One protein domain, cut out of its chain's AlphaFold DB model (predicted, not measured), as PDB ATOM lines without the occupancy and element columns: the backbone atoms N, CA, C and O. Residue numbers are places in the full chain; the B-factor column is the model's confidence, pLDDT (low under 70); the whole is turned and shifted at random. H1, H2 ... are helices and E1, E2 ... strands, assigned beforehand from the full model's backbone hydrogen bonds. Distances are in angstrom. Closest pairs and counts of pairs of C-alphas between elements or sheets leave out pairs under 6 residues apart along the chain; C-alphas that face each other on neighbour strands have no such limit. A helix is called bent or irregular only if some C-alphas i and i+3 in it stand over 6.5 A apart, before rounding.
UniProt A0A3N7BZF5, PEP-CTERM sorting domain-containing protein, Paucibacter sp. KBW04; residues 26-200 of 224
ATOM      1  N   VAL A  26     184.709 178.633 236.577       93.50
ATOM      2  CA  VAL A  26     183.661 177.612 236.542       93.50
ATOM      3  C   VAL A  26     184.289 176.229 236.578       93.50
ATOM      4  O   VAL A  26     185.340 176.023 235.973       93.50
ATOM      5  N   SER A  27     183.660 175.290 237.283       95.19
ATOM      6  CA  SER A  27     184.124 173.911 237.393       95.19
ATOM      7  C   SER A  27     183.103 172.914 236.843       95.19
ATOM      8  O   SER A  27     181.896 173.089 236.994       95.19
ATOM      9  N   LEU A  28     183.609 171.863 236.199       96.50
ATOM     10  CA  LEU A  28     182.851 170.713 235.710       96.50
ATOM     11  C   LEU A  28     183.421 169.455 236.367       96.50
ATOM     12  O   LEU A  28     184.605 169.166 236.194       96.50
ATOM     13  N   ALA A  29     182.615 168.713 237.123       95.06
ATOM     14  CA  ALA A  29     183.087 167.560 237.898       95.06
ATOM     15  C   ALA A  29     182.361 166.257 237.545       95.06
ATOM     16  O   ALA A  29     182.880 165.172 237.807       95.06
ATOM     17  N   GLN A  30     181.170 166.342 236.956       94.38
ATOM     18  CA  GLN A  30     180.319 165.199 236.654       94.38
ATOM     19  C   GLN A  30     179.749 165.282 235.238       94.38
ATOM     20  O   GLN A  30     179.596 166.353 234.651       94.38
ATOM     21  N   ALA A  31     179.425 164.120 234.669       93.00
ATOM     22  CA  ALA A  31     178.779 164.069 233.366       93.00
ATOM     23  C   ALA A  31     177.458 164.857 233.387       93.00
ATOM     24  O   ALA A  31     176.652 164.725 234.308       93.00
ATOM     25  N   ASN A  32     177.225 165.614 232.319       95.81
ATOM     26  CA  ASN A  32     176.154 166.586 232.107       95.81
ATOM     27  C   ASN A  32     176.294 167.918 232.857       95.81
ATOM     28  O   ASN A  32     175.448 168.794 232.652       95.81
ATOM     29  N   ASP A  33     177.359 168.128 233.640       97.62
ATOM     30  CA  ASP A  33     177.698 169.479 234.087       97.62
ATOM     31  C   ASP A  33     177.938 170.359 232.853       97.62
ATOM     32  O   ASP A  33     178.564 169.939 231.873       97.62
ATOM     33  N   SER A  34     177.428 171.588 232.881       97.62
ATOM     34  CA  SER A  34     177.599 172.512 231.764       97.62
ATOM     35  C   SER A  34     177.689 173.960 232.207       97.62
ATOM     36  O   SER A  34     177.153 174.347 233.245       97.62
ATOM     37  N   PHE A  35     178.346 174.766 231.381       97.00
ATOM     38  CA  PHE A  35     178.343 176.217 231.490       97.00
ATOM     39  C   PHE A  35     178.353 176.847 230.102       97.00
ATOM     40  O   PHE A  35     178.711 176.201 229.115       97.00
ATOM     41  N   SER A  36     177.974 178.120 230.038       97.38
ATOM     42  CA  SER A  36     178.019 178.902 228.809       97.38
ATOM     43  C   SER A  36     178.863 180.149 229.004       97.38
ATOM     44  O   SER A  36     178.772 180.814 230.038       97.38
ATOM     45  N   LEU A  37     179.645 180.479 227.986       96.19
ATOM     46  CA  LEU A  37     180.312 181.761 227.842       96.19
ATOM     47  C   LEU A  37     179.528 182.618 226.857       96.19
ATOM     48  O   LEU A  37     179.115 182.118 225.811       96.19
ATOM     49  N   LEU A  38     179.352 183.892 227.188       95.19
ATOM     50  CA  LEU A  38     178.806 184.905 226.296       95.19
ATOM     51  C   LEU A  38     179.912 185.886 225.924       95.19
ATOM     52  O   LEU A  38     180.564 186.467 226.793       95.19
ATOM     53  N   PHE A  39     180.084 186.092 224.625       93.81
ATOM     54  CA  PHE A  39     180.969 187.089 224.043       93.81
ATOM     55  C   PHE A  39     180.088 188.123 223.363       93.81
ATOM     56  O   PHE A  39     179.430 187.794 222.382       93.81
ATOM     57  N   THR A  40     180.060 189.356 223.862       93.19
ATOM     58  CA  THR A  40     179.313 190.437 223.214       93.19
ATOM     59  C   THR A  40     180.115 191.729 223.180       93.19
ATOM     60  O   THR A  40     180.769 192.087 224.161       93.19
ATOM     61  N   SER A  41     180.097 192.417 222.041       92.12
ATOM     62  CA  SER A  41     180.733 193.723 221.903       92.12
ATOM     63  C   SER A  41     180.164 194.522 220.730       92.12
ATOM     64  O   SER A  41     179.759 193.964 219.709       92.12
ATOM     65  N   GLY A  42     180.147 195.847 220.868       91.56
ATOM     66  CA  GLY A  42     179.761 196.763 219.797       91.56
ATOM     67  C   GLY A  42     180.965 197.190 218.959       91.56
ATOM     68  O   GLY A  42     181.981 197.622 219.502       91.56
ATOM     69  N   VAL A  43     180.832 197.132 217.634       90.81
ATOM     70  CA  VAL A  43     181.807 197.677 216.676       90.81
ATOM     71  C   VAL A  43     181.098 198.614 215.688       90.81
ATOM     72  O   VAL A  43     179.872 198.570 215.567       90.81
ATOM     73  N   PRO A  44     181.810 199.489 214.957       92.25
ATOM     74  CA  PRO A  44     181.170 200.350 213.967       92.25
ATOM     75  C   PRO A  44     180.324 199.560 212.953       92.25
ATOM     76  O   PRO A  44     180.838 198.793 212.139       92.25
ATOM     77  N   GLY A  45     179.004 199.757 213.024       91.81
ATOM     78  CA  GLY A  45     178.013 199.163 212.129       91.81
ATOM     79  C   GLY A  45     177.640 197.700 212.390       91.81
ATOM     80  O   GLY A  45     176.860 197.164 211.606       91.81
ATOM     81  N   ALA A  46     178.133 197.065 213.457       94.88
ATOM     82  CA  ALA A  46     177.721 195.713 213.837       94.88
ATOM     83  C   ALA A  46     177.769 195.483 215.351       94.88
ATOM     84  O   ALA A  46     178.497 196.149 216.085       94.88
ATOM     85  N   THR A  47     176.997 194.507 215.810       94.56
ATOM     86  CA  THR A  47     177.123 193.935 217.150       94.56
ATOM     87  C   THR A  47     177.658 192.525 216.999       94.56
ATOM     88  O   THR A  47     177.054 191.699 216.314       94.56
ATOM     89  N   LEU A  48     178.795 192.265 217.631       94.69
ATOM     90  CA  LEU A  48     179.397 190.944 217.691       94.69
ATOM     91  C   LEU A  48     178.813 190.218 218.893       94.69
ATOM     92  O   LEU A  48     178.811 190.759 219.999       94.69
ATOM     93  N   SER A  49     178.284 189.023 218.667       95.50
ATOM     94  CA  SER A  49     177.670 188.200 219.697       95.50
ATOM     95  C   SER A  49     177.909 186.727 219.401       95.50
ATOM     96  O   SER A  49     177.584 186.250 218.317       95.50
ATOM     97  N   ALA A  50     178.457 185.995 220.363       96.69
ATOM     98  CA  ALA A  50     178.543 184.546 220.294       96.69
ATOM     99  C   ALA A  50     178.354 183.915 221.670       96.69
ATOM    100  O   ALA A  50     178.825 184.447 222.678       96.69
ATOM    101  N   THR A  51     177.717 182.747 221.694       97.50
ATOM    102  CA  THR A  51     177.570 181.933 222.901       97.50
ATOM    103  C   THR A  51     178.249 180.589 222.696       97.50
ATOM    104  O   THR A  51     177.944 179.879 221.739       97.50
ATOM    105  N   ALA A  52     179.141 180.213 223.611       98.06
ATOM    106  CA  ALA A  52     179.801 178.910 223.615       98.06
ATOM    107  C   ALA A  52     179.391 178.117 224.854       98.06
ATOM    108  O   ALA A  52     179.720 178.499 225.978       98.06
ATOM    109  N   LYS A  53     178.683 177.006 224.655       98.44
ATOM    110  CA  LYS A  53     178.272 176.086 225.714       98.44
ATOM    111  C   LYS A  53     179.205 174.882 225.763       98.44
ATOM    112  O   LYS A  53     179.383 174.185 224.766       98.44
ATOM    113  N   PHE A  54     179.725 174.619 226.954       98.50
ATOM    114  CA  PHE A  54     180.552 173.469 227.295       98.50
ATOM    115  C   PHE A  54     179.696 172.507 228.112       98.50
ATOM    116  O   PHE A  54     179.137 172.909 229.129       98.50
ATOM    117  N   THR A  55     179.572 171.251 227.684       98.62
ATOM    118  CA  THR A  55     178.867 170.203 228.442       98.62
ATOM    119  C   THR A  55     179.790 169.013 228.633       98.62
ATOM    120  O   THR A  55     180.176 168.382 227.653       98.62
ATOM    121  N   LEU A  56     180.147 168.686 229.872       98.50
ATOM    122  CA  LEU A  56     180.997 167.537 230.175       98.50
ATOM    123  C   LEU A  56     180.237 166.244 229.856       98.50
ATOM    124  O   LEU A  56     179.201 165.976 230.452       98.50
ATOM    125  N   THR A  57     180.719 165.434 228.919       98.31
ATOM    126  CA  THR A  57     180.065 164.167 228.542       98.31
ATOM    127  C   THR A  57     180.741 162.961 229.173       98.31
ATOM    128  O   THR A  57     180.068 161.995 229.530       98.31
ATOM    129  N   SER A  58     182.061 163.011 229.347       97.62
ATOM    130  CA  SER A  58     182.815 161.987 230.064       97.62
ATOM    131  C   SER A  58     184.029 162.582 230.765       97.62
ATOM    132  O   SER A  58     184.616 163.562 230.302       97.62
ATOM    133  N   ILE A  59     184.404 161.977 231.888       97.25
ATOM    134  CA  ILE A  59     185.560 162.367 232.692       97.25
ATOM    135  C   ILE A  59     186.240 161.109 233.234       97.25
ATOM    136  O   ILE A  59     185.584 160.166 233.680       97.25
ATOM    137  N   SER A  60     187.561 161.089 233.155       97.50
ATOM    138  CA  SER A  60     188.452 160.129 233.801       97.50
ATOM    139  C   SER A  60     189.594 160.906 234.452       97.50
ATOM    140  O   SER A  60     189.671 162.121 234.284       97.50
ATOM    141  N   ALA A  61     190.495 160.241 235.175       97.19
ATOM    142  CA  ALA A  61     191.599 160.940 235.833       97.19
ATOM    143  C   ALA A  61     192.428 161.790 234.848       97.19
ATOM    144  O   ALA A  61     192.743 162.939 235.131       97.19
ATOM    145  N   ASN A  62     192.717 161.276 233.649       97.75
ATOM    146  CA  ASN A  62     193.655 161.915 232.717       97.75
ATOM    147  C   ASN A  62     193.010 162.451 231.438       97.75
ATOM    148  O   ASN A  62     193.709 163.018 230.594       97.75
ATOM    149  N   SER A  63     191.702 162.262 231.260       97.69
ATOM    150  CA  SER A  63     190.992 162.717 230.068       97.69
ATOM    151  C   SER A  63     189.583 163.193 230.375       97.69
ATOM    152  O   SER A  63     188.917 162.688 231.279       97.69
ATOM    153  N   ALA A  64     189.118 164.146 229.580       98.19
ATOM    154  CA  ALA A  64     187.748 164.614 229.614       98.19
ATOM    155  C   ALA A  64     187.241 164.883 228.204       98.19
ATOM    156  O   ALA A  64     187.991 165.328 227.334       98.19
ATOM    157  N   THR A  65     185.958 164.622 227.991       98.44
ATOM    158  CA  THR A  65     185.275 164.909 226.731       98.44
ATOM    159  C   THR A  65     184.154 165.894 227.003       98.44
ATOM    160  O   THR A  65     183.337 165.671 227.895       98.44
ATOM    161  N   LEU A  66     184.103 166.971 226.228       98.69
ATOM    162  CA  LEU A  66     183.055 167.974 226.287       98.69
ATOM    163  C   LEU A  66     182.307 168.013 224.955       98.69
ATOM    164  O   LEU A  66     182.915 168.063 223.886       98.69
ATOM    165  N   ALA A  67     180.980 168.004 225.021       98.62
ATOM    166  CA  ALA A  67     180.141 168.420 223.911       98.62
ATOM    167  C   ALA A  67     180.110 169.949 223.878       98.62
ATOM    168  O   ALA A  67     179.761 170.601 224.868       98.62
ATOM    169  N   MET A  68     180.496 170.490 222.732       98.38
ATOM    170  CA  MET A  68     180.567 171.912 222.459       98.38
ATOM    171  C   MET A  68     179.419 172.304 221.548       98.38
ATOM    172  O   MET A  68     179.234 171.682 220.503       98.38
ATOM    173  N   HIS A  69     178.703 173.356 221.933       98.31
ATOM    174  CA  HIS A  69     177.746 174.041 221.073       98.31
ATOM    175  C   HIS A  69     178.130 175.516 221.012       98.31
ATOM    176  O   HIS A  69     178.142 176.192 222.044       98.31
ATOM    177  N   ILE A  70     178.460 176.015 219.825       97.56
ATOM    178  CA  ILE A  70     178.798 177.424 219.612       97.56
ATOM    179  C   ILE A  70     177.770 178.033 218.670       97.56
ATOM    180  O   ILE A  70     177.525 177.489 217.600       97.56
ATOM    181  N   SER A  71     177.216 179.178 219.049       98.00
ATOM    182  CA  SER A  71     176.318 179.997 218.229       98.00
ATOM    183  C   SER A  71     176.941 181.367 217.999       98.00
ATOM    184  O   SER A  71     177.550 181.935 218.908       98.00
ATOM    185  N   ASN A  72     176.819 181.883 216.778       97.50
ATOM    186  CA  ASN A  72     177.205 183.242 216.421       97.50
ATOM    187  C   ASN A  72     175.941 184.049 216.108       97.50
ATOM    188  O   ASN A  72     175.452 184.047 214.980       97.50
ATOM    189  N   ASP A  73     175.437 184.755 217.114       96.88
ATOM    190  CA  ASP A  73     174.233 185.590 217.040       96.88
ATOM    191  C   ASP A  73     174.556 187.051 216.683       96.88
ATOM    192  O   ASP A  73     173.779 187.964 216.975       96.88
ATOM    193  N   SER A  74     175.734 187.304 216.101       96.50
ATOM    194  CA  SER A  74     176.123 188.637 215.636       96.50
ATOM    195  C   SER A  74     175.113 189.193 214.625       96.50
ATOM    196  O   SER A  74     174.386 188.450 213.963       96.50
ATOM    197  N   PHE A  75     175.079 190.514 214.470       95.75
ATOM    198  CA  PHE A  75     174.244 191.173 213.465       95.75
ATOM    199  C   PHE A  75     174.830 192.517 213.020       95.75
ATOM    200  O   PHE A  75     175.547 193.182 213.768       95.75
ATOM    201  N   GLY A  76     174.477 192.955 211.809       94.88
ATOM    202  CA  GLY A  76     174.900 194.237 211.235       94.88
ATOM    203  C   GLY A  76     175.782 194.077 209.998       94.88
ATOM    204  O   GLY A  76     175.693 193.077 209.290       94.88
ATOM    205  N   ALA A  77     176.594 195.093 209.705       93.94
ATOM    206  CA  ALA A  77     177.504 195.117 208.562       93.94
ATOM    207  C   ALA A  77     178.691 194.152 208.732       93.94
ATOM    208  O   ALA A  77     179.100 193.860 209.852       93.94
ATOM    209  N   GLY A  78     179.278 193.713 207.616       91.75
ATOM    210  CA  GLY A  78     180.383 192.747 207.611       91.75
ATOM    211  C   GLY A  78     179.908 191.293 207.630       91.75
ATOM    212  O   GLY A  78     178.708 191.018 207.617       91.75
ATOM    213  N   LEU A  79     180.860 190.358 207.629       92.44
ATOM    214  CA  LEU A  79     180.574 188.926 207.772       92.44
ATOM    215  C   LEU A  79     180.458 188.516 209.247       92.44
ATOM    216  O   LEU A  79     179.742 187.565 209.547       92.44
ATOM    217  N   ASN A  80     181.117 189.258 210.151       93.88
ATOM    218  CA  ASN A  80     181.082 189.062 211.607       93.88
ATOM    219  C   ASN A  80     181.365 187.607 212.012       93.88
ATOM    220  O   ASN A  80     180.629 187.003 212.793       93.88
ATOM    221  N   GLU A  81     182.411 187.023 211.438       93.62
ATOM    222  CA  GLU A  81     182.709 185.601 211.566       93.62
ATOM    223  C   GLU A  81     183.457 185.329 212.869       93.62
ATOM    224  O   GLU A  81     184.478 185.961 213.143       93.62
ATOM    225  N   LEU A  82     182.969 184.378 213.668       94.12
ATOM    226  CA  LEU A  82     183.680 183.916 214.857       94.12
ATOM    227  C   LEU A  82     184.764 182.920 214.436       94.12
ATOM    228  O   LEU A  82     184.476 181.891 213.816       94.12
ATOM    229  N   THR A  83     186.005 183.213 214.809       92.75
ATOM    230  CA  THR A  83     187.175 182.435 214.386       92.75
ATOM    231  C   THR A  83     187.715 181.556 215.502       92.75
ATOM    232  O   THR A  83     187.971 180.374 215.285       92.75
ATOM    233  N   SER A  84     187.906 182.116 216.696       93.44
ATOM    234  CA  SER A  84     188.518 181.396 217.811       93.44
ATOM    235  C   SER A  84     188.006 181.859 219.169       93.44
ATOM    236  O   SER A  84     187.529 182.983 219.331       93.44
ATOM    237  N   LEU A  85     188.115 180.953 220.138       93.44
ATOM    238  CA  LEU A  85     187.824 181.141 221.551       93.44
ATOM    239  C   LEU A  85     189.048 180.725 222.367       93.44
ATOM    240  O   LEU A  85     189.706 179.736 222.036       93.44
ATOM    241  N   GLY A  86     189.329 181.444 223.447       93.19
ATOM    242  CA  GLY A  86     190.432 181.168 224.362       93.19
ATOM    243  C   GLY A  86     189.970 181.118 225.814       93.19
ATOM    244  O   GLY A  86     189.080 181.868 226.214       93.19
ATOM    245  N   VAL A  87     190.599 180.257 226.607       93.62
ATOM    246  CA  VAL A  87     190.479 180.228 228.068       93.62
ATOM    247  C   VAL A  87     191.874 180.382 228.649       93.62
ATOM    248  O   VAL A  87     192.746 179.572 228.337       93.62
ATOM    249  N   ASP A  88     192.062 181.405 229.479       91.38
ATOM    250  CA  ASP A  88     193.369 181.744 230.042       91.38
ATOM    251  C   ASP A  88     193.962 180.599 230.857       91.38
ATOM    252  O   ASP A  88     195.018 180.090 230.500       91.38
ATOM    253  N   VAL A  89     193.247 180.135 231.889       92.31
ATOM    254  CA  VAL A  89     193.747 179.077 232.774       92.31
ATOM    255  C   VAL A  89     192.780 177.904 232.847       92.31
ATOM    256  O   VAL A  89     191.593 178.075 233.156       92.31
ATOM    257  N   VAL A  90     193.303 176.695 232.638       95.19
ATOM    258  CA  VAL A  90     192.573 175.435 232.835       95.19
ATOM    259  C   VAL A  90     193.290 174.583 233.877       95.19
ATOM    260  O   VAL A  90     194.486 174.326 233.784       95.19
ATOM    261  N   THR A  91     192.563 174.147 234.905       95.88
ATOM    262  CA  THR A  91     193.116 173.351 236.013       95.88
ATOM    263  C   THR A  91     192.337 172.052 236.204       95.88
ATOM    264  O   THR A  91     191.109 172.108 236.250       95.88
ATOM    265  N   PRO A  92     192.999 170.902 236.428       95.88
ATOM    266  CA  PRO A  92     194.427 170.623 236.246       95.88
ATOM    267  C   PRO A  92     194.975 171.020 234.867       95.88
ATOM    268  O   PRO A  92     194.255 170.959 233.874       95.88
ATOM    269  N   GLY A  93     196.249 171.427 234.827       95.50
ATOM    270  CA  GLY A  93     196.904 171.921 233.613       95.50
ATOM    271  C   GLY A  93     196.826 170.922 232.461       95.50
ATOM    272  O   GLY A  93     197.011 169.714 232.653       95.50
ATOM    273  N   LEU A  94     196.530 171.416 231.264       96.69
ATOM    274  CA  LEU A  94     196.320 170.565 230.099       96.69
ATOM    275  C   LEU A  94     197.649 170.092 229.504       96.69
ATOM    276  O   LEU A  94     198.615 170.840 229.413       96.69
ATOM    277  N   THR A  95     197.687 168.848 229.047       97.06
ATOM    278  CA  THR A  95     198.788 168.295 228.236       97.06
ATOM    279  C   THR A  95     198.400 168.122 226.773       97.06
ATOM    280  O   THR A  95     199.256 167.840 225.937       97.06
ATOM    281  N   GLY A  96     197.112 168.271 226.465       97.25
ATOM    282  CA  GLY A  96     196.579 168.159 225.120       97.25
ATOM    283  C   GLY A  96     195.126 168.613 225.055       97.25
ATOM    284  O   GLY A  96     194.365 168.484 226.017       97.25
ATOM    285  N   ALA A  97     194.758 169.148 223.897       97.81
ATOM    286  CA  ALA A  97     193.395 169.506 223.545       97.81
ATOM    287  C   ALA A  97     193.190 169.219 222.057       97.81
ATOM    288  O   ALA A  97     194.051 169.552 221.245       97.81
ATOM    289  N   THR A  98     192.071 168.602 221.690       97.62
ATOM    290  CA  THR A  98     191.694 168.358 220.291       97.62
ATOM    291  C   THR A  98     190.199 168.572 220.098       97.62
ATOM    292  O   THR A  98     189.412 168.383 221.023       97.62
ATOM    293  N   ALA A  99     189.798 168.965 218.891       97.31
ATOM    294  CA  ALA A  99     188.395 169.072 218.505       97.31
ATOM    295  C   ALA A  99     188.140 168.369 217.163       97.31
ATOM    296  O   ALA A  99     189.080 167.910 216.507       97.31
ATOM    297  N   ASN A 100     186.869 168.227 216.788       95.56
ATOM    298  CA  ASN A 100     186.441 167.588 215.544       95.56
ATOM    299  C   ASN A 100     185.413 168.448 214.780       95.56
ATOM    300  O   ASN A 100     185.199 169.613 215.103       95.56
ATOM    301  N   ASN A 101     184.796 167.885 213.735       93.69
ATOM    302  CA  ASN A 101     183.720 168.521 212.955       93.69
ATOM    303  C   ASN A 101     184.073 169.915 212.400       93.69
ATOM    304  O   ASN A 101     183.269 170.841 212.452       93.69
ATOM    305  N   GLY A 102     185.285 170.069 211.859       90.19
ATOM    306  CA  GLY A 102     185.750 171.338 211.287       90.19
ATOM    307  C   GLY A 102     186.312 172.328 212.311       90.19
ATOM    308  O   GLY A 102     186.803 173.384 211.916       90.19
ATOM    309  N   TRP A 103     186.305 171.962 213.593       94.38
ATOM    310  CA  TRP A 103     186.984 172.681 214.662       94.38
ATOM    311  C   TRP A 103     188.263 171.967 215.075       94.38
ATOM    312  O   TRP A 103     188.386 170.744 214.976       94.38
ATOM    313  N   ALA A 104     189.211 172.745 215.576       94.94
ATOM    314  CA  ALA A 104     190.430 172.248 216.186       94.94
ATOM    315  C   ALA A 104     190.690 172.971 217.512       94.94
ATOM    316  O   ALA A 104     190.090 174.004 217.812       94.94
ATOM    317  N   ALA A 105     191.547 172.376 218.335       95.38
ATOM    318  CA  ALA A 105     191.938 172.926 219.619       95.38
ATOM    319  C   ALA A 105     193.419 172.653 219.876       95.38
ATOM    320  O   ALA A 105     194.009 171.762 219.261       95.38
ATOM    321  N   ASN A 106     194.021 173.448 220.754       94.06
ATOM    322  CA  ASN A 106     195.392 173.271 221.205       94.06
ATOM    323  C   ASN A 106     195.572 173.918 222.576       94.06
ATOM    324  O   ASN A 106     194.779 174.768 222.993       94.06
ATOM    325  N   THR A 107     196.634 173.516 223.256       92.06
ATOM    326  CA  THR A 107     197.034 174.054 224.552       92.06
ATOM    327  C   THR A 107     198.183 175.043 224.406       92.06
ATOM    328  O   THR A 107     198.952 174.939 223.449       92.06
ATOM    329  N   TYR A 108     198.348 175.941 225.379       79.56
ATOM    330  CA  TYR A 108     199.516 176.828 225.492       79.56
ATOM    331  C   TYR A 108     199.830 177.595 224.207       79.56
ATOM    332  O   TYR A 108     200.944 177.544 223.678       79.56
ATOM    333  N   THR A 109     198.840 178.307 223.686       77.31
ATOM    334  CA  THR A 109     198.992 179.045 222.434       77.31
ATOM    335  C   THR A 109     198.651 180.506 222.622       77.31
ATOM    336  O   THR A 109     197.873 180.875 223.496       77.31
ATOM    337  N   THR A 110     199.272 181.362 221.821       75.56
ATOM    338  CA  THR A 110     198.958 182.782 221.843       75.56
ATOM    339  C   THR A 110     197.623 183.003 221.139       75.56
ATOM    340  O   THR A 110     197.401 182.485 220.041       75.56
ATOM    341  N   LEU A 111     196.766 183.820 221.736       72.00
ATOM    342  CA  LEU A 111     195.689 184.519 221.049       72.00
ATOM    343  C   LEU A 111     196.100 186.004 221.071       72.00
ATOM    344  O   LEU A 111     196.397 186.518 222.148       72.00
ATOM    345  N   PRO A 112     196.317 186.659 219.915       65.81
ATOM    346  CA  PRO A 112     197.216 187.818 219.838       65.81
ATOM    347  C   PRO A 112     196.796 189.029 220.692       65.81
ATOM    348  O   PRO A 112     197.666 189.789 221.109       65.81
ATOM    349  N   GLY A 113     195.514 189.177 221.031       65.19
ATOM    350  CA  GLY A 113     194.975 190.173 221.970       65.19
ATOM    351  C   GLY A 113     194.839 189.703 223.420       65.19
ATOM    352  O   GLY A 113     194.512 190.505 224.289       65.19
ATOM    353  N   PHE A 114     195.105 188.428 223.695       63.81
ATOM    354  CA  PHE A 114     194.897 187.760 224.986       63.81
ATOM    355  C   PHE A 114     196.155 187.118 225.566       63.81
ATOM    356  O   PHE A 114     196.086 186.471 226.603       63.81
ATOM    357  N   GLN A 115     197.314 187.330 224.936       71.50
ATOM    358  CA  GLN A 115     198.566 186.672 225.314       71.50
ATOM    359  C   GLN A 115     198.433 185.137 225.231       71.50
ATOM    360  O   GLN A 115     197.756 184.621 224.341       71.50
ATOM    361  N   GLN A 116     199.175 184.401 226.059       81.56
ATOM    362  CA  GLN A 116     199.172 182.940 226.071       81.56
ATOM    363  C   GLN A 116     197.956 182.425 226.844       81.56
ATOM    364  O   GLN A 116     197.805 182.763 228.008       81.56
ATOM    365  N   VAL A 117     197.139 181.591 226.199       88.25
ATOM    366  CA  VAL A 117     195.987 180.913 226.809       88.25
ATOM    367  C   VAL A 117     196.275 179.417 226.973       88.25
ATOM    368  O   VAL A 117     196.915 178.801 226.108       88.25
ATOM    369  N   ASP A 118     195.790 178.814 228.058       93.88
ATOM    370  CA  ASP A 118     195.927 177.377 228.329       93.88
ATOM    371  C   ASP A 118     195.126 176.526 227.345       93.88
ATOM    372  O   ASP A 118     195.556 175.429 226.990       93.88
ATOM    373  N   LEU A 119     193.979 177.029 226.886       95.06
ATOM    374  CA  LEU A 119     193.134 176.373 225.899       95.06
ATOM    375  C   LEU A 119     192.722 177.370 224.826       95.06
ATOM    376  O   LEU A 119     192.184 178.435 225.118       95.06
ATOM    377  N   CYS A 120     192.887 176.972 223.573       95.06
ATOM    378  CA  CYS A 120     192.310 177.675 222.447       95.06
ATOM    379  C   CYS A 120     191.582 176.707 221.519       95.06
ATOM    380  O   CYS A 120     192.068 175.610 221.243       95.06
ATOM    381  N   ILE A 121     190.425 177.144 221.031       95.06
ATOM    382  CA  ILE A 121     189.522 176.411 220.149       95.06
ATOM    383  C   ILE A 121     189.247 177.301 218.936       95.06
ATOM    384  O   ILE A 121     188.963 178.485 219.106       95.06
ATOM    385  N   TRP A 122     189.323 176.774 217.716       94.38
ATOM    386  CA  TRP A 122     189.142 177.581 216.508       94.38
ATOM    387  C   TRP A 122     188.479 176.819 215.359       94.38
ATOM    388  O   TRP A 122     188.604 175.596 215.247       94.38
ATOM    389  N   GLY A 123     187.816 177.580 214.489       90.56
ATOM    390  CA  GLY A 123     187.421 177.171 213.144       90.56
ATOM    391  C   GLY A 123     188.391 177.763 212.116       90.56
ATOM    392  O   GLY A 123     188.863 178.890 212.269       90.56
ATOM    393  N   GLY A 124     188.737 177.004 211.076       85.12
ATOM    394  CA  GLY A 124     189.672 177.461 210.039       85.12
ATOM    395  C   GLY A 124     191.153 177.381 210.450       85.12
ATOM    396  O   GLY A 124     191.609 176.340 210.931       85.12
ATOM    397  N   GLN A 125     191.937 178.442 210.210       83.19
ATOM    398  CA  GLN A 125     193.410 178.417 210.326       83.19
ATOM    399  C   GLN A 125     193.928 178.946 211.674       83.19
ATOM    400  O   GLN A 125     194.509 180.024 211.772       83.19
ATOM    401  N   GLY A 126     193.791 178.140 212.722       86.50
ATOM    402  CA  GLY A 126     194.468 178.365 214.000       86.50
ATOM    403  C   GLY A 126     193.854 179.448 214.892       86.50
ATOM    404  O   GLY A 126     192.968 180.207 214.511       86.50
ATOM    405  N   CYS A 127     194.395 179.556 216.105       86.12
ATOM    406  CA  CYS A 127     193.969 180.516 217.133       86.12
ATOM    407  C   CYS A 127     194.171 181.979 216.760       86.12
ATOM    408  O   CYS A 127     193.385 182.843 217.144       86.12
ATOM    409  N   GLN A 128     195.232 182.238 215.997       80.44
ATOM    410  CA  GLN A 128     195.569 183.554 215.464       80.44
ATOM    411  C   GLN A 128     194.562 184.011 214.402       80.44
ATOM    412  O   GLN A 128     194.488 185.206 214.113       80.44
ATOM    413  N   GLY A 129     193.768 183.083 213.862       75.31
ATOM    414  CA  GLY A 129     192.806 183.314 212.798       75.31
ATOM    415  C   GLY A 129     193.431 183.461 211.411       75.31
ATOM    416  O   GLY A 129     194.636 183.305 211.217       75.31
ATOM    417  N   GLY A 130     192.571 183.791 210.445       62.81
ATOM    418  CA  GLY A 130     192.884 183.864 209.020       62.81
ATOM    419  C   GLY A 130     192.281 182.700 208.224       62.81
ATOM    420  O   GLY A 130     192.038 181.614 208.742       62.81
ATOM    421  N   GLY A 131     192.046 182.917 206.929       61.97
ATOM    422  CA  GLY A 131     191.576 181.873 206.008       61.97
ATOM    423  C   GLY A 131     190.069 181.590 206.060       61.97
ATOM    424  O   GLY A 131     189.300 182.398 206.550       61.97
ATOM    425  N   GLN A 132     189.642 180.463 205.480       55.28
ATOM    426  CA  GLN A 132     188.235 180.032 205.419       55.28
ATOM    427  C   GLN A 132     187.917 178.966 206.482       55.28
ATOM    428  O   GLN A 132     188.828 178.286 206.955       55.28
ATOM    429  N   GLY A 133     186.633 178.785 206.821       63.78
ATOM    430  CA  GLY A 133     186.168 177.777 207.793       63.78
ATOM    431  C   GLY A 133     185.744 178.336 209.156       63.78
ATOM    432  O   GLY A 133     185.785 177.616 210.149       63.78
ATOM    433  N   MET A 134     185.374 179.615 209.206       83.44
ATOM    434  CA  MET A 134     184.905 180.301 210.411       83.44
ATOM    435  C   MET A 134     183.395 180.136 210.604       83.44
ATOM    436  O   MET A 134     182.671 179.784 209.669       83.44
ATOM    437  N   LEU A 135     182.908 180.409 211.817       93.56
ATOM    438  CA  LEU A 135     181.480 180.344 212.102       93.56
ATOM    439  C   LEU A 135     180.796 181.644 211.670       93.56
ATOM    440  O   LEU A 135     180.934 182.683 212.322       93.56
ATOM    441  N   ALA A 136     180.050 181.568 210.569       94.25
ATOM    442  CA  ALA A 136     179.334 182.699 209.993       94.25
ATOM    443  C   ALA A 136     178.246 183.257 210.922       94.25
ATOM    444  O   ALA A 136     177.686 182.553 211.766       94.25
ATOM    445  N   MET A 137     177.922 184.531 210.719       94.62
ATOM    446  CA  MET A 137     176.814 185.211 211.384       94.62
ATOM    447  C   MET A 137     175.489 184.445 211.217       94.62
ATOM    448  O   MET A 137     175.145 184.011 210.116       94.62
ATOM    449  N   GLY A 138     174.746 184.275 212.310       95.19
ATOM    450  CA  GLY A 138     173.482 183.533 212.356       95.19
ATOM    451  C   GLY A 138     173.629 182.008 212.286       95.19
ATOM    452  O   GLY A 138     172.625 181.313 212.133       95.19
ATOM    453  N   SER A 139     174.855 181.480 212.361       96.94
ATOM    454  CA  SER A 139     175.131 180.040 212.305       96.94
ATOM    455  C   SER A 139     175.541 179.478 213.664       96.94
ATOM    456  O   SER A 139     175.957 180.204 214.570       96.94
ATOM    457  N   PHE A 140     175.473 178.153 213.783       97.06
ATOM    458  CA  PHE A 140     175.975 177.411 214.934       97.06
ATOM    459  C   PHE A 140     176.834 176.219 214.497       97.06
ATOM    460  O   PHE A 140     176.797 175.801 213.337       97.06
ATOM    461  N   ALA A 141     177.611 175.676 215.429       96.75
ATOM    462  CA  ALA A 141     178.385 174.460 215.240       96.75
ATOM    463  C   ALA A 141     178.367 173.588 216.497       96.75
ATOM    464  O   ALA A 141     178.499 174.090 217.616       96.75
ATOM    465  N   ASP A 142     178.279 172.277 216.273       98.00
ATOM    466  CA  ASP A 142     178.371 171.247 217.301       98.00
ATOM    467  C   ASP A 142     179.595 170.363 217.058       98.00
ATOM    468  O   ASP A 142     179.794 169.798 215.974       98.00
ATOM    469  N   PHE A 143     180.422 170.214 218.085       97.81
ATOM    470  CA  PHE A 143     181.625 169.392 218.018       97.81
ATOM    471  C   PHE A 143     181.984 168.824 219.384       97.81
ATOM    472  O   PHE A 143     181.400 169.145 220.418       97.81
ATOM    473  N   THR A 144     182.953 167.925 219.387       98.44
ATOM    474  CA  THR A 144     183.510 167.331 220.594       98.44
ATOM    475  C   THR A 144     184.874 167.935 220.859       98.44
ATOM    476  O   THR A 144     185.730 167.921 219.979       98.44
ATOM    477  N   LEU A 145     185.081 168.420 222.078       98.56
ATOM    478  CA  LEU A 145     186.372 168.846 222.598       98.56
ATOM    479  C   LEU A 145     186.906 167.752 223.526       98.56
ATOM    480  O   LEU A 145     186.249 167.387 224.497       98.56
ATOM    481  N   SER A 146     188.089 167.230 223.230       98.50
ATOM    482  CA  SER A 146     188.781 166.259 224.078       98.50
ATOM    483  C   SER A 146     189.968 166.931 224.748       98.50
ATOM    484  O   SER A 146     190.777 167.565 224.073       98.50
ATOM    485  N   LEU A 147     190.073 166.789 226.064       98.44
ATOM    486  CA  LEU A 147     191.132 167.360 226.890       98.44
ATOM    487  C   LEU A 147     191.915 166.241 227.573       98.44
ATOM    488  O   LEU A 147     191.328 165.246 228.006       98.44
ATOM    489  N   THR A 148     193.224 166.420 227.720       98.19
ATOM    490  CA  THR A 148     194.085 165.530 228.509       98.19
ATOM    491  C   THR A 148     194.898 166.314 229.527       98.19
ATOM    492  O   THR A 148     195.240 167.472 229.294       98.19
ATOM    493  N   THR A 149     195.237 165.678 230.646       97.44
ATOM    494  CA  THR A 149     196.082 166.260 231.698       97.44
ATOM    495  C   THR A 149     197.070 165.234 232.256       97.44
ATOM    496  O   THR A 149     196.824 164.024 232.230       97.44
ATOM    497  N   SER A 150     198.197 165.718 232.782       94.50
ATOM    498  CA  SER A 150     199.097 164.946 233.649       94.50
ATOM    499  C   SER A 150     198.652 164.934 235.118       94.50
ATOM    500  O   SER A 150     199.214 164.178 235.907       94.50
ATOM    501  N   GLY A 151     197.670 165.766 235.485       94.69
ATOM    502  CA  GLY A 151     197.019 165.765 236.793       94.69
ATOM    503  C   GLY A 151     195.873 164.753 236.890       94.69
ATOM    504  O   GLY A 151     195.885 163.722 236.221       94.69
ATOM    505  N   ASP A 152     194.884 165.069 237.732       95.88
ATOM    506  CA  ASP A 152     193.689 164.249 237.960       95.88
ATOM    507  C   ASP A 152     192.410 165.100 237.882       95.88
ATOM    508  O   ASP A 152     192.107 165.874 238.795       95.88
ATOM    509  N   PHE A 153     191.649 164.956 236.793       96.12
ATOM    510  CA  PHE A 153     190.357 165.625 236.613       96.12
ATOM    511  C   PHE A 153     189.273 165.097 237.565       96.12
ATOM    512  O   PHE A 153     188.321 165.814 237.854       96.12
ATOM    513  N   THR A 154     189.391 163.874 238.085       94.94
ATOM    514  CA  THR A 154     188.380 163.280 238.978       94.94
ATOM    515  C   THR A 154     188.523 163.717 240.431       94.94
ATOM    516  O   THR A 154     187.562 163.609 241.189       94.94
ATOM    517  N   ALA A 155     189.681 164.262 240.818       93.06
ATOM    518  CA  ALA A 155     189.914 164.721 242.183       93.06
ATOM    519  C   ALA A 155     189.112 165.989 242.530       93.06
ATOM    520  O   ALA A 155     188.508 166.056 243.597       93.06
ATOM    521  N   ASN A 156     189.110 166.991 241.641       89.50
ATOM    522  CA  ASN A 156     188.467 168.296 241.875       89.50
ATOM    523  C   ASN A 156     187.641 168.808 240.678       89.50
ATOM    524  O   ASN A 156     187.185 169.953 240.688       89.50
ATOM    525  N   GLY A 157     187.456 167.992 239.638       94.19
ATOM    526  CA  GLY A 157     186.879 168.434 238.372       94.19
ATOM    527  C   GLY A 157     187.864 169.227 237.510       94.19
ATOM    528  O   GLY A 157     189.061 169.325 237.789       94.19
ATOM    529  N   ILE A 158     187.324 169.807 236.446       97.31
ATOM    530  CA  ILE A 158     188.019 170.667 235.490       97.31
ATOM    531  C   ILE A 158     187.553 172.091 235.736       97.31
ATOM    532  O   ILE A 158     186.360 172.369 235.626       97.31
ATOM    533  N   SER A 159     188.473 172.989 236.060       96.69
ATOM    534  CA  SER A 159     188.192 174.404 236.284       96.69
ATOM    535  C   SER A 159     188.679 175.248 235.114       96.69
ATOM    536  O   SER A 159     189.832 175.127 234.708       96.69
ATOM    537  N   PHE A 160     187.817 176.129 234.618       95.75
ATOM    538  CA  PHE A 160     188.097 177.093 233.556       95.75
ATOM    539  C   PHE A 160     188.054 178.490 234.162       95.75
ATOM    540  O   PHE A 160     186.996 178.931 234.617       95.75
ATOM    541  N   THR A 161     189.183 179.187 234.173       93.25
ATOM    542  CA  THR A 161     189.321 180.502 234.808       93.25
ATOM    543  C   THR A 161     189.565 181.576 233.757       93.25
ATOM    544  O   THR A 161     190.329 181.381 232.814       93.25
ATOM    545  N   SER A 162     188.870 182.700 233.920       87.00
ATOM    546  CA  SER A 162     188.967 183.875 233.060       87.00
ATOM    547  C   SER A 162     190.375 184.496 233.078       87.00
ATOM    548  O   SER A 162     191.034 184.388 234.114       87.00
ATOM    549  N   PRO A 163     190.753 185.296 232.066       88.69
ATOM    550  CA  PRO A 163     189.930 185.780 230.956       88.69
ATOM    551  C   PRO A 163     189.489 184.704 229.957       88.69
ATOM    552  O   PRO A 163     190.185 183.729 229.694       88.69
ATOM    553  N   TYR A 164     188.301 184.911 229.388       91.25
ATOM    554  CA  TYR A 164     187.796 184.129 228.262       91.25
ATOM    555  C   TYR A 164     187.860 185.005 227.019       91.25
ATOM    556  O   TYR A 164     187.146 185.999 226.957       91.25
ATOM    557  N   GLY A 165     188.715 184.688 226.054       90.81
ATOM    558  CA  GLY A 165     188.877 185.483 224.837       90.81
ATOM    559  C   GLY A 165     188.004 184.975 223.695       90.81
ATOM    560  O   GLY A 165     187.784 183.772 223.574       90.81
ATOM    561  N   ALA A 166     187.555 185.874 222.829       92.06
ATOM    562  CA  ALA A 166     187.029 185.526 221.514       92.06
ATOM    563  C   ALA A 166     187.641 186.416 220.437       92.06
ATOM    564  O   ALA A 166     187.929 187.592 220.680       92.06
ATOM    565  N   LYS A 167     187.788 185.849 219.239       92.00
ATOM    566  CA  LYS A 167     188.229 186.546 218.034       92.00
ATOM    567  C   LYS A 167     187.158 186.500 216.959       92.00
ATOM    568  O   LYS A 167     186.683 185.423 216.593       92.00
ATOM    569  N   PHE A 168     186.867 187.670 216.407       92.50
ATOM    570  CA  PHE A 168     186.010 187.852 215.243       92.50
ATOM    571  C   PHE A 168     186.796 188.441 214.074       92.50
ATOM    572  O   PHE A 168     187.707 189.249 214.280       92.50
ATOM    573  N   GLN A 169     186.418 188.072 212.852       91.38
ATOM    574  CA  GLN A 169     186.988 188.587 211.604       91.38
ATOM    575  C   GLN A 169     185.919 189.178 210.687       91.38
ATOM    576  O   GLN A 169     184.722 188.918 210.846       91.38
ATOM    577  N   ALA A 170     186.373 190.000 209.734       90.81
ATOM    578  CA  ALA A 170     185.522 190.661 208.746       90.81
ATOM    579  C   ALA A 170     184.331 191.394 209.395       90.81
ATOM    580  O   ALA A 170     183.205 191.363 208.890       90.81
ATOM    581  N   ALA A 171     184.579 192.025 210.545       91.31
ATOM    582  CA  ALA A 171     183.538 192.557 211.408       91.31
ATOM    583  C   ALA A 171     183.269 194.048 211.175       91.31
ATOM    584  O   ALA A 171     184.186 194.860 210.983       91.31
ATOM    585  N   GLY A 172     181.989 194.411 211.250       90.94
ATOM    586  CA  GLY A 172     181.525 195.783 211.078       90.94
ATOM    587  C   GLY A 172     181.772 196.347 209.678       90.94
ATOM    588  O   GLY A 172     182.112 195.644 208.727       90.94
ATOM    589  N   THR A 173     181.613 197.661 209.538       90.31
ATOM    590  CA  THR A 173     181.739 198.348 208.239       90.31
ATOM    591  C   THR A 173     183.156 198.356 207.681       90.31
ATOM    592  O   THR A 173     183.333 198.536 206.481       90.31
ATOM    593  N   THR A 174     184.166 198.223 208.541       87.38
ATOM    594  CA  THR A 174     185.575 198.249 208.130       87.38
ATOM    595  C   THR A 174     186.104 196.871 207.745       87.38
ATOM    596  O   THR A 174     187.139 196.803 207.092       87.38
ATOM    597  N   GLY A 175     185.408 195.792 208.124       87.31
ATOM    598  CA  GLY A 175     185.858 194.425 207.867       87.31
ATOM    599  C   GLY A 175     187.099 194.022 208.671       87.31
ATOM    600  O   GLY A 175     187.824 193.137 208.240       87.31
ATOM    601  N   ASN A 176     187.355 194.664 209.815       88.44
ATOM    602  CA  ASN A 176     188.540 194.397 210.638       88.44
ATOM    603  C   ASN A 176     188.384 193.132 211.500       88.44
ATOM    604  O   ASN A 176     187.275 192.651 211.745       88.44
ATOM    605  N   SER A 177     189.510 192.673 212.049       89.44
ATOM    606  CA  SER A 177     189.572 191.707 213.146       89.44
ATOM    607  C   SER A 177     189.421 192.378 214.521       89.44
ATOM    608  O   SER A 177     190.040 193.413 214.794       89.44
ATOM    609  N   TYR A 178     188.638 191.763 215.409       89.38
ATOM    610  CA  TYR A 178     188.424 192.227 216.786       89.38
ATOM    611  C   TYR A 178     188.609 191.094 217.785       89.38
ATOM    612  O   TYR A 178     188.202 189.960 217.528       89.38
ATOM    613  N   GLU A 179     189.168 191.430 218.944       89.62
ATOM    614  CA  GLU A 179     189.336 190.504 220.062       89.62
ATOM    615  C   GLU A 179     188.871 191.145 221.369       89.62
ATOM    616  O   GLU A 179     189.181 192.310 221.656       89.62
ATOM    617  N   PHE A 180     188.094 190.396 222.156       88.44
ATOM    618  CA  PHE A 180     187.535 190.868 223.424       88.44
ATOM    619  C   PHE A 180     187.145 189.728 224.367       88.44
ATOM    620  O   PHE A 180     187.059 188.563 223.976       88.44
ATOM    621  N   THR A 181     186.971 190.081 225.644       90.00
ATOM    622  CA  THR A 181     186.661 189.133 226.714       90.00
ATOM    623  C   THR A 181     185.179 188.812 226.727       90.00
ATOM    624  O   THR A 181     184.355 189.726 226.683       90.00
ATOM    625  N   GLY A 182     184.847 187.540 226.884       90.38
ATOM    626  CA  GLY A 182     183.525 187.097 227.295       90.38
ATOM    627  C   GLY A 182     183.403 186.933 228.805       90.38
ATOM    628  O   GLY A 182     184.327 187.196 229.578       90.38
ATOM    629  N   CYS A 183     182.238 186.453 229.212       91.31
ATOM    630  CA  CYS A 183     181.856 186.228 230.600       91.31
ATOM    631  C   CYS A 183     181.046 184.935 230.735       91.31
ATOM    632  O   CYS A 183     180.521 184.414 229.751       91.31
ATOM    633  N   ILE A 184     180.917 184.418 231.960       93.81
ATOM    634  CA  ILE A 184     180.081 183.243 232.238       93.81
ATOM    635  C   ILE A 184     178.616 183.684 232.318       93.81
ATOM    636  O   ILE A 184     178.265 184.541 233.135       93.81
ATOM    637  N   VAL A 185     177.753 183.075 231.506       92.69
ATOM    638  CA  VAL A 185     176.310 183.356 231.498       92.69
ATOM    639  C   VAL A 185     175.725 183.141 232.894       92.69
ATOM    640  O   VAL A 185     175.972 182.122 233.534       92.69
ATOM    641  N   GLY A 186     174.934 184.108 233.361       87.00
ATOM    642  CA  GLY A 186     174.334 184.093 234.698       87.00
ATOM    643  C   GLY A 186     175.200 184.711 235.805       87.00
ATOM    644  O   GLY A 186     174.727 184.825 236.933       87.00
ATOM    645  N   THR A 187     176.431 185.148 235.508       86.00
ATOM    646  CA  THR A 187     177.227 185.971 236.440       86.00
ATOM    647  C   THR A 187     176.865 187.456 236.334       86.00
ATOM    648  O   THR A 187     176.319 187.913 235.328       86.00
ATOM    649  N   SER A 188     177.139 188.224 237.393       78.94
ATOM    650  CA  SER A 188     176.856 189.663 237.435       78.94
ATOM    651  C   SER A 188     177.564 190.404 236.301       78.94
ATOM    652  O   SER A 188     178.762 190.211 236.100       78.94
ATOM    653  N   ASN A 189     176.837 191.287 235.616       75.62
ATOM    654  CA  ASN A 189     177.299 192.080 234.471       75.62
ATOM    655  C   ASN A 189     177.642 191.273 233.206       75.62
ATOM    656  O   ASN A 189     178.209 191.818 232.258       75.62
ATOM    657  N   CYS A 190     177.311 189.977 233.154       82.50
ATOM    658  CA  CYS A 190     177.511 189.205 231.938       82.50
ATOM    659  C   CYS A 190     176.422 189.518 230.905       82.50
ATOM    660  O   CYS A 190     175.250 189.209 231.120       82.50
ATOM    661  N   GLY A 191     176.824 190.130 229.789       72.19
ATOM    662  CA  GLY A 191     175.919 190.657 228.762       72.19
ATOM    663  C   GLY A 191     175.779 192.180 228.784       72.19
ATOM    664  O   GLY A 191     175.233 192.746 227.838       72.19
ATOM    665  N   ASP A 192     176.328 192.856 229.798       67.56
ATOM    666  CA  ASP A 192     176.491 194.305 229.750       67.56
ATOM    667  C   ASP A 192     177.626 194.624 228.769       67.56
ATOM    668  O   ASP A 192     178.742 194.122 228.908       67.56
ATOM    669  N   ALA A 193     177.355 195.454 227.758       56.59
ATOM    670  CA  ALA A 193     178.270 195.793 226.656       56.59
ATOM    671  C   ALA A 193     179.483 196.666 227.080       56.59
ATOM    672  O   ALA A 193     179.890 197.581 226.364       56.59
ATOM    673  N   GLY A 194     180.033 196.438 228.275       48.06
ATOM    674  CA  GLY A 194     180.923 197.355 228.985       48.06
ATOM    675  C   GLY A 194     182.416 197.233 228.678       48.06
ATOM    676  O   GLY A 194     183.166 198.114 229.094       48.06
ATOM    677  N   VAL A 195     182.870 196.195 227.964       55.28
ATOM    678  CA  VAL A 195     184.285 196.082 227.569       55.28
ATOM    679  C   VAL A 195     184.427 196.434 226.084       55.28
ATOM    680  O   VAL A 195     183.983 195.659 225.230       55.28
ATOM    681  N   PRO A 196     185.017 197.598 225.745       59.72
ATOM    682  CA  PRO A 196     185.256 197.957 224.355       59.72
ATOM    683  C   PRO A 196     186.232 196.953 223.722       59.72
ATOM    684  O   PRO A 196     187.216 196.572 224.364       59.72
ATOM    685  N   PRO A 197     185.985 196.513 222.478       65.06
ATOM    686  CA  PRO A 197     186.810 195.497 221.859       65.06
ATOM    687  C   PRO A 197     188.160 196.082 221.456       65.06
ATOM    688  O   PRO A 197     188.249 197.224 220.996       65.06
ATOM    689  N   SER A 198     189.222 195.289 221.593       65.12
ATOM    690  CA  SER A 198     190.524 195.668 221.052       65.12
ATOM    691  C   SER A 198     190.545 195.370 219.552       65.12
ATOM    692  O   SER A 198     190.239 194.257 219.116       65.12
ATOM    693  N   GLN A 199     190.855 196.381 218.737       62.47
ATOM    694  CA  GLN A 199     191.140 196.159 217.322       62.47
ATOM    695  C   GLN A 199     192.525 195.550 217.195       62.47
ATOM    696  O   GLN A 199     193.498 196.118 217.696       62.47
ATOM    697  N   ILE A 200     192.615 194.426 216.491       63.22
ATOM    698  CA  ILE A 200     193.901 193.810 216.180       63.22
ATOM    699  C   ILE A 200     194.256 194.235 214.762       63.22
ATOM    700  O   ILE A 200     193.535 193.862 213.835       63.22
TER     701      ILE A 200
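Overview. This is residues 26 to 200 of the 224 residues of the protein "PEP-CTERM sorting domain-containing protein" of Paucibacter sp. KBW04 (UniProt A0A3N7BZF5). Look for two layers of strands face to face, a flattened and nearly closed barrel bent out of one strongly twisted sheet: E2, E3, E4, E6 and E9 make one wall, and E5, E7, E8, E10 and E11 make the other. The walls join where E2 pairs with E11 and come near each other again at E6 and E7, while the little helix H1 sits at one end of the long axis and the short strands E1 and E12 lie at edges. The printed part has 175 residues, with twelve named strands and one named helix, H1, which comes after E9 and before E10 along the chain; the class is mostly strand, and the neighbour strands of the branched sheet are antiparallel. The whole is compact, with a radius of gyration of the C-alphas of 15.2 A and spans of 48 by 34 by 27 A.

Along the chain. Find C-alpha 26 at (183.661, 177.612, 236.542), where E1 begins and runs to residue 28. Next come E2, residues 34 to 43, 29.6 A long from first to last C-alpha; E3, residues 46 to 59, 39.1 A; and E4, residues 63 to 72, 28.2 A. E5, residues 78 to 91, spans 36.7 A, starting from C-alpha 78 at (180.383, 192.747, 207.611). After E6, residues 94 to 99, read E7, residues 103 to 111, which bends by 111 degrees at residue 108, and E8, residues 115 to 123, which bends by 97 degrees at residue 118. E9, residues 140 to 149, is 28.5 A long, and H1 follows at residues 153 to 156. E10, residues 158 to 171, is 32.9 A long and bends by 65 degrees at residue 161; E11, residues 176 to 184, is 25.7 A long. E12, residues 198 to 200, ends at C-alpha 200, (193.901, 193.810, 216.180).

Arrangement. Begin with the meander E2 E3 E4, each strand the antiparallel neighbour of the one before: N 37 and O 52 are 2.8 A apart, and N 53 and O 69 are 2.8 A apart. E9 lies on the other side of E4 from E3, with N 66 and O 145 at 2.8 A. The edge strand E6 pairs with E9 through N 98 and O 146, 2.9 A. E2 also pairs with E11, where N 38 and O 183 are 2.9 A apart. A second meander, E10 E11 E12, has N 168 and O 178 at 2.9 A and N 179 and O 198 at 3.0 A. E10 pairs with E1 through N 28 and O 158, 2.9 A, and with E5, on its other side, through N 86 and O 165, 2.8 A. E8 pairs with E5 through N 85 and O 121, 2.8 A, and forms a hairpin with E7, where N 104 and O 122 are 2.9 A apart. E6 and E7 have 11 pairs of C-alphas within 8 A, the closest being those of Thr 98 and Ala 105, 4.6 A. The closest C-alphas of E3 and E5 are those of Leu 48 and Asn 80, 6.6 A apart. H1 only grazes the sheet, with its residues 153 to 156; it is too short for an O i to N i+4 pair, and its one O i to N i+3 pair is not within range.

Size, cuts and confidence. The C-alphas farthest apart are those of Ala 155 and Thr 173, 48.5 A. The printed part has no cut. The links E8 to E9, with 16 residues, and E11 to E12, with 13 residues, are long; the other links are tight. The mean pLDDT of the printed part is 90.0, and residues 112 to 114, 130 to 133 and 192 to 200 are under 70.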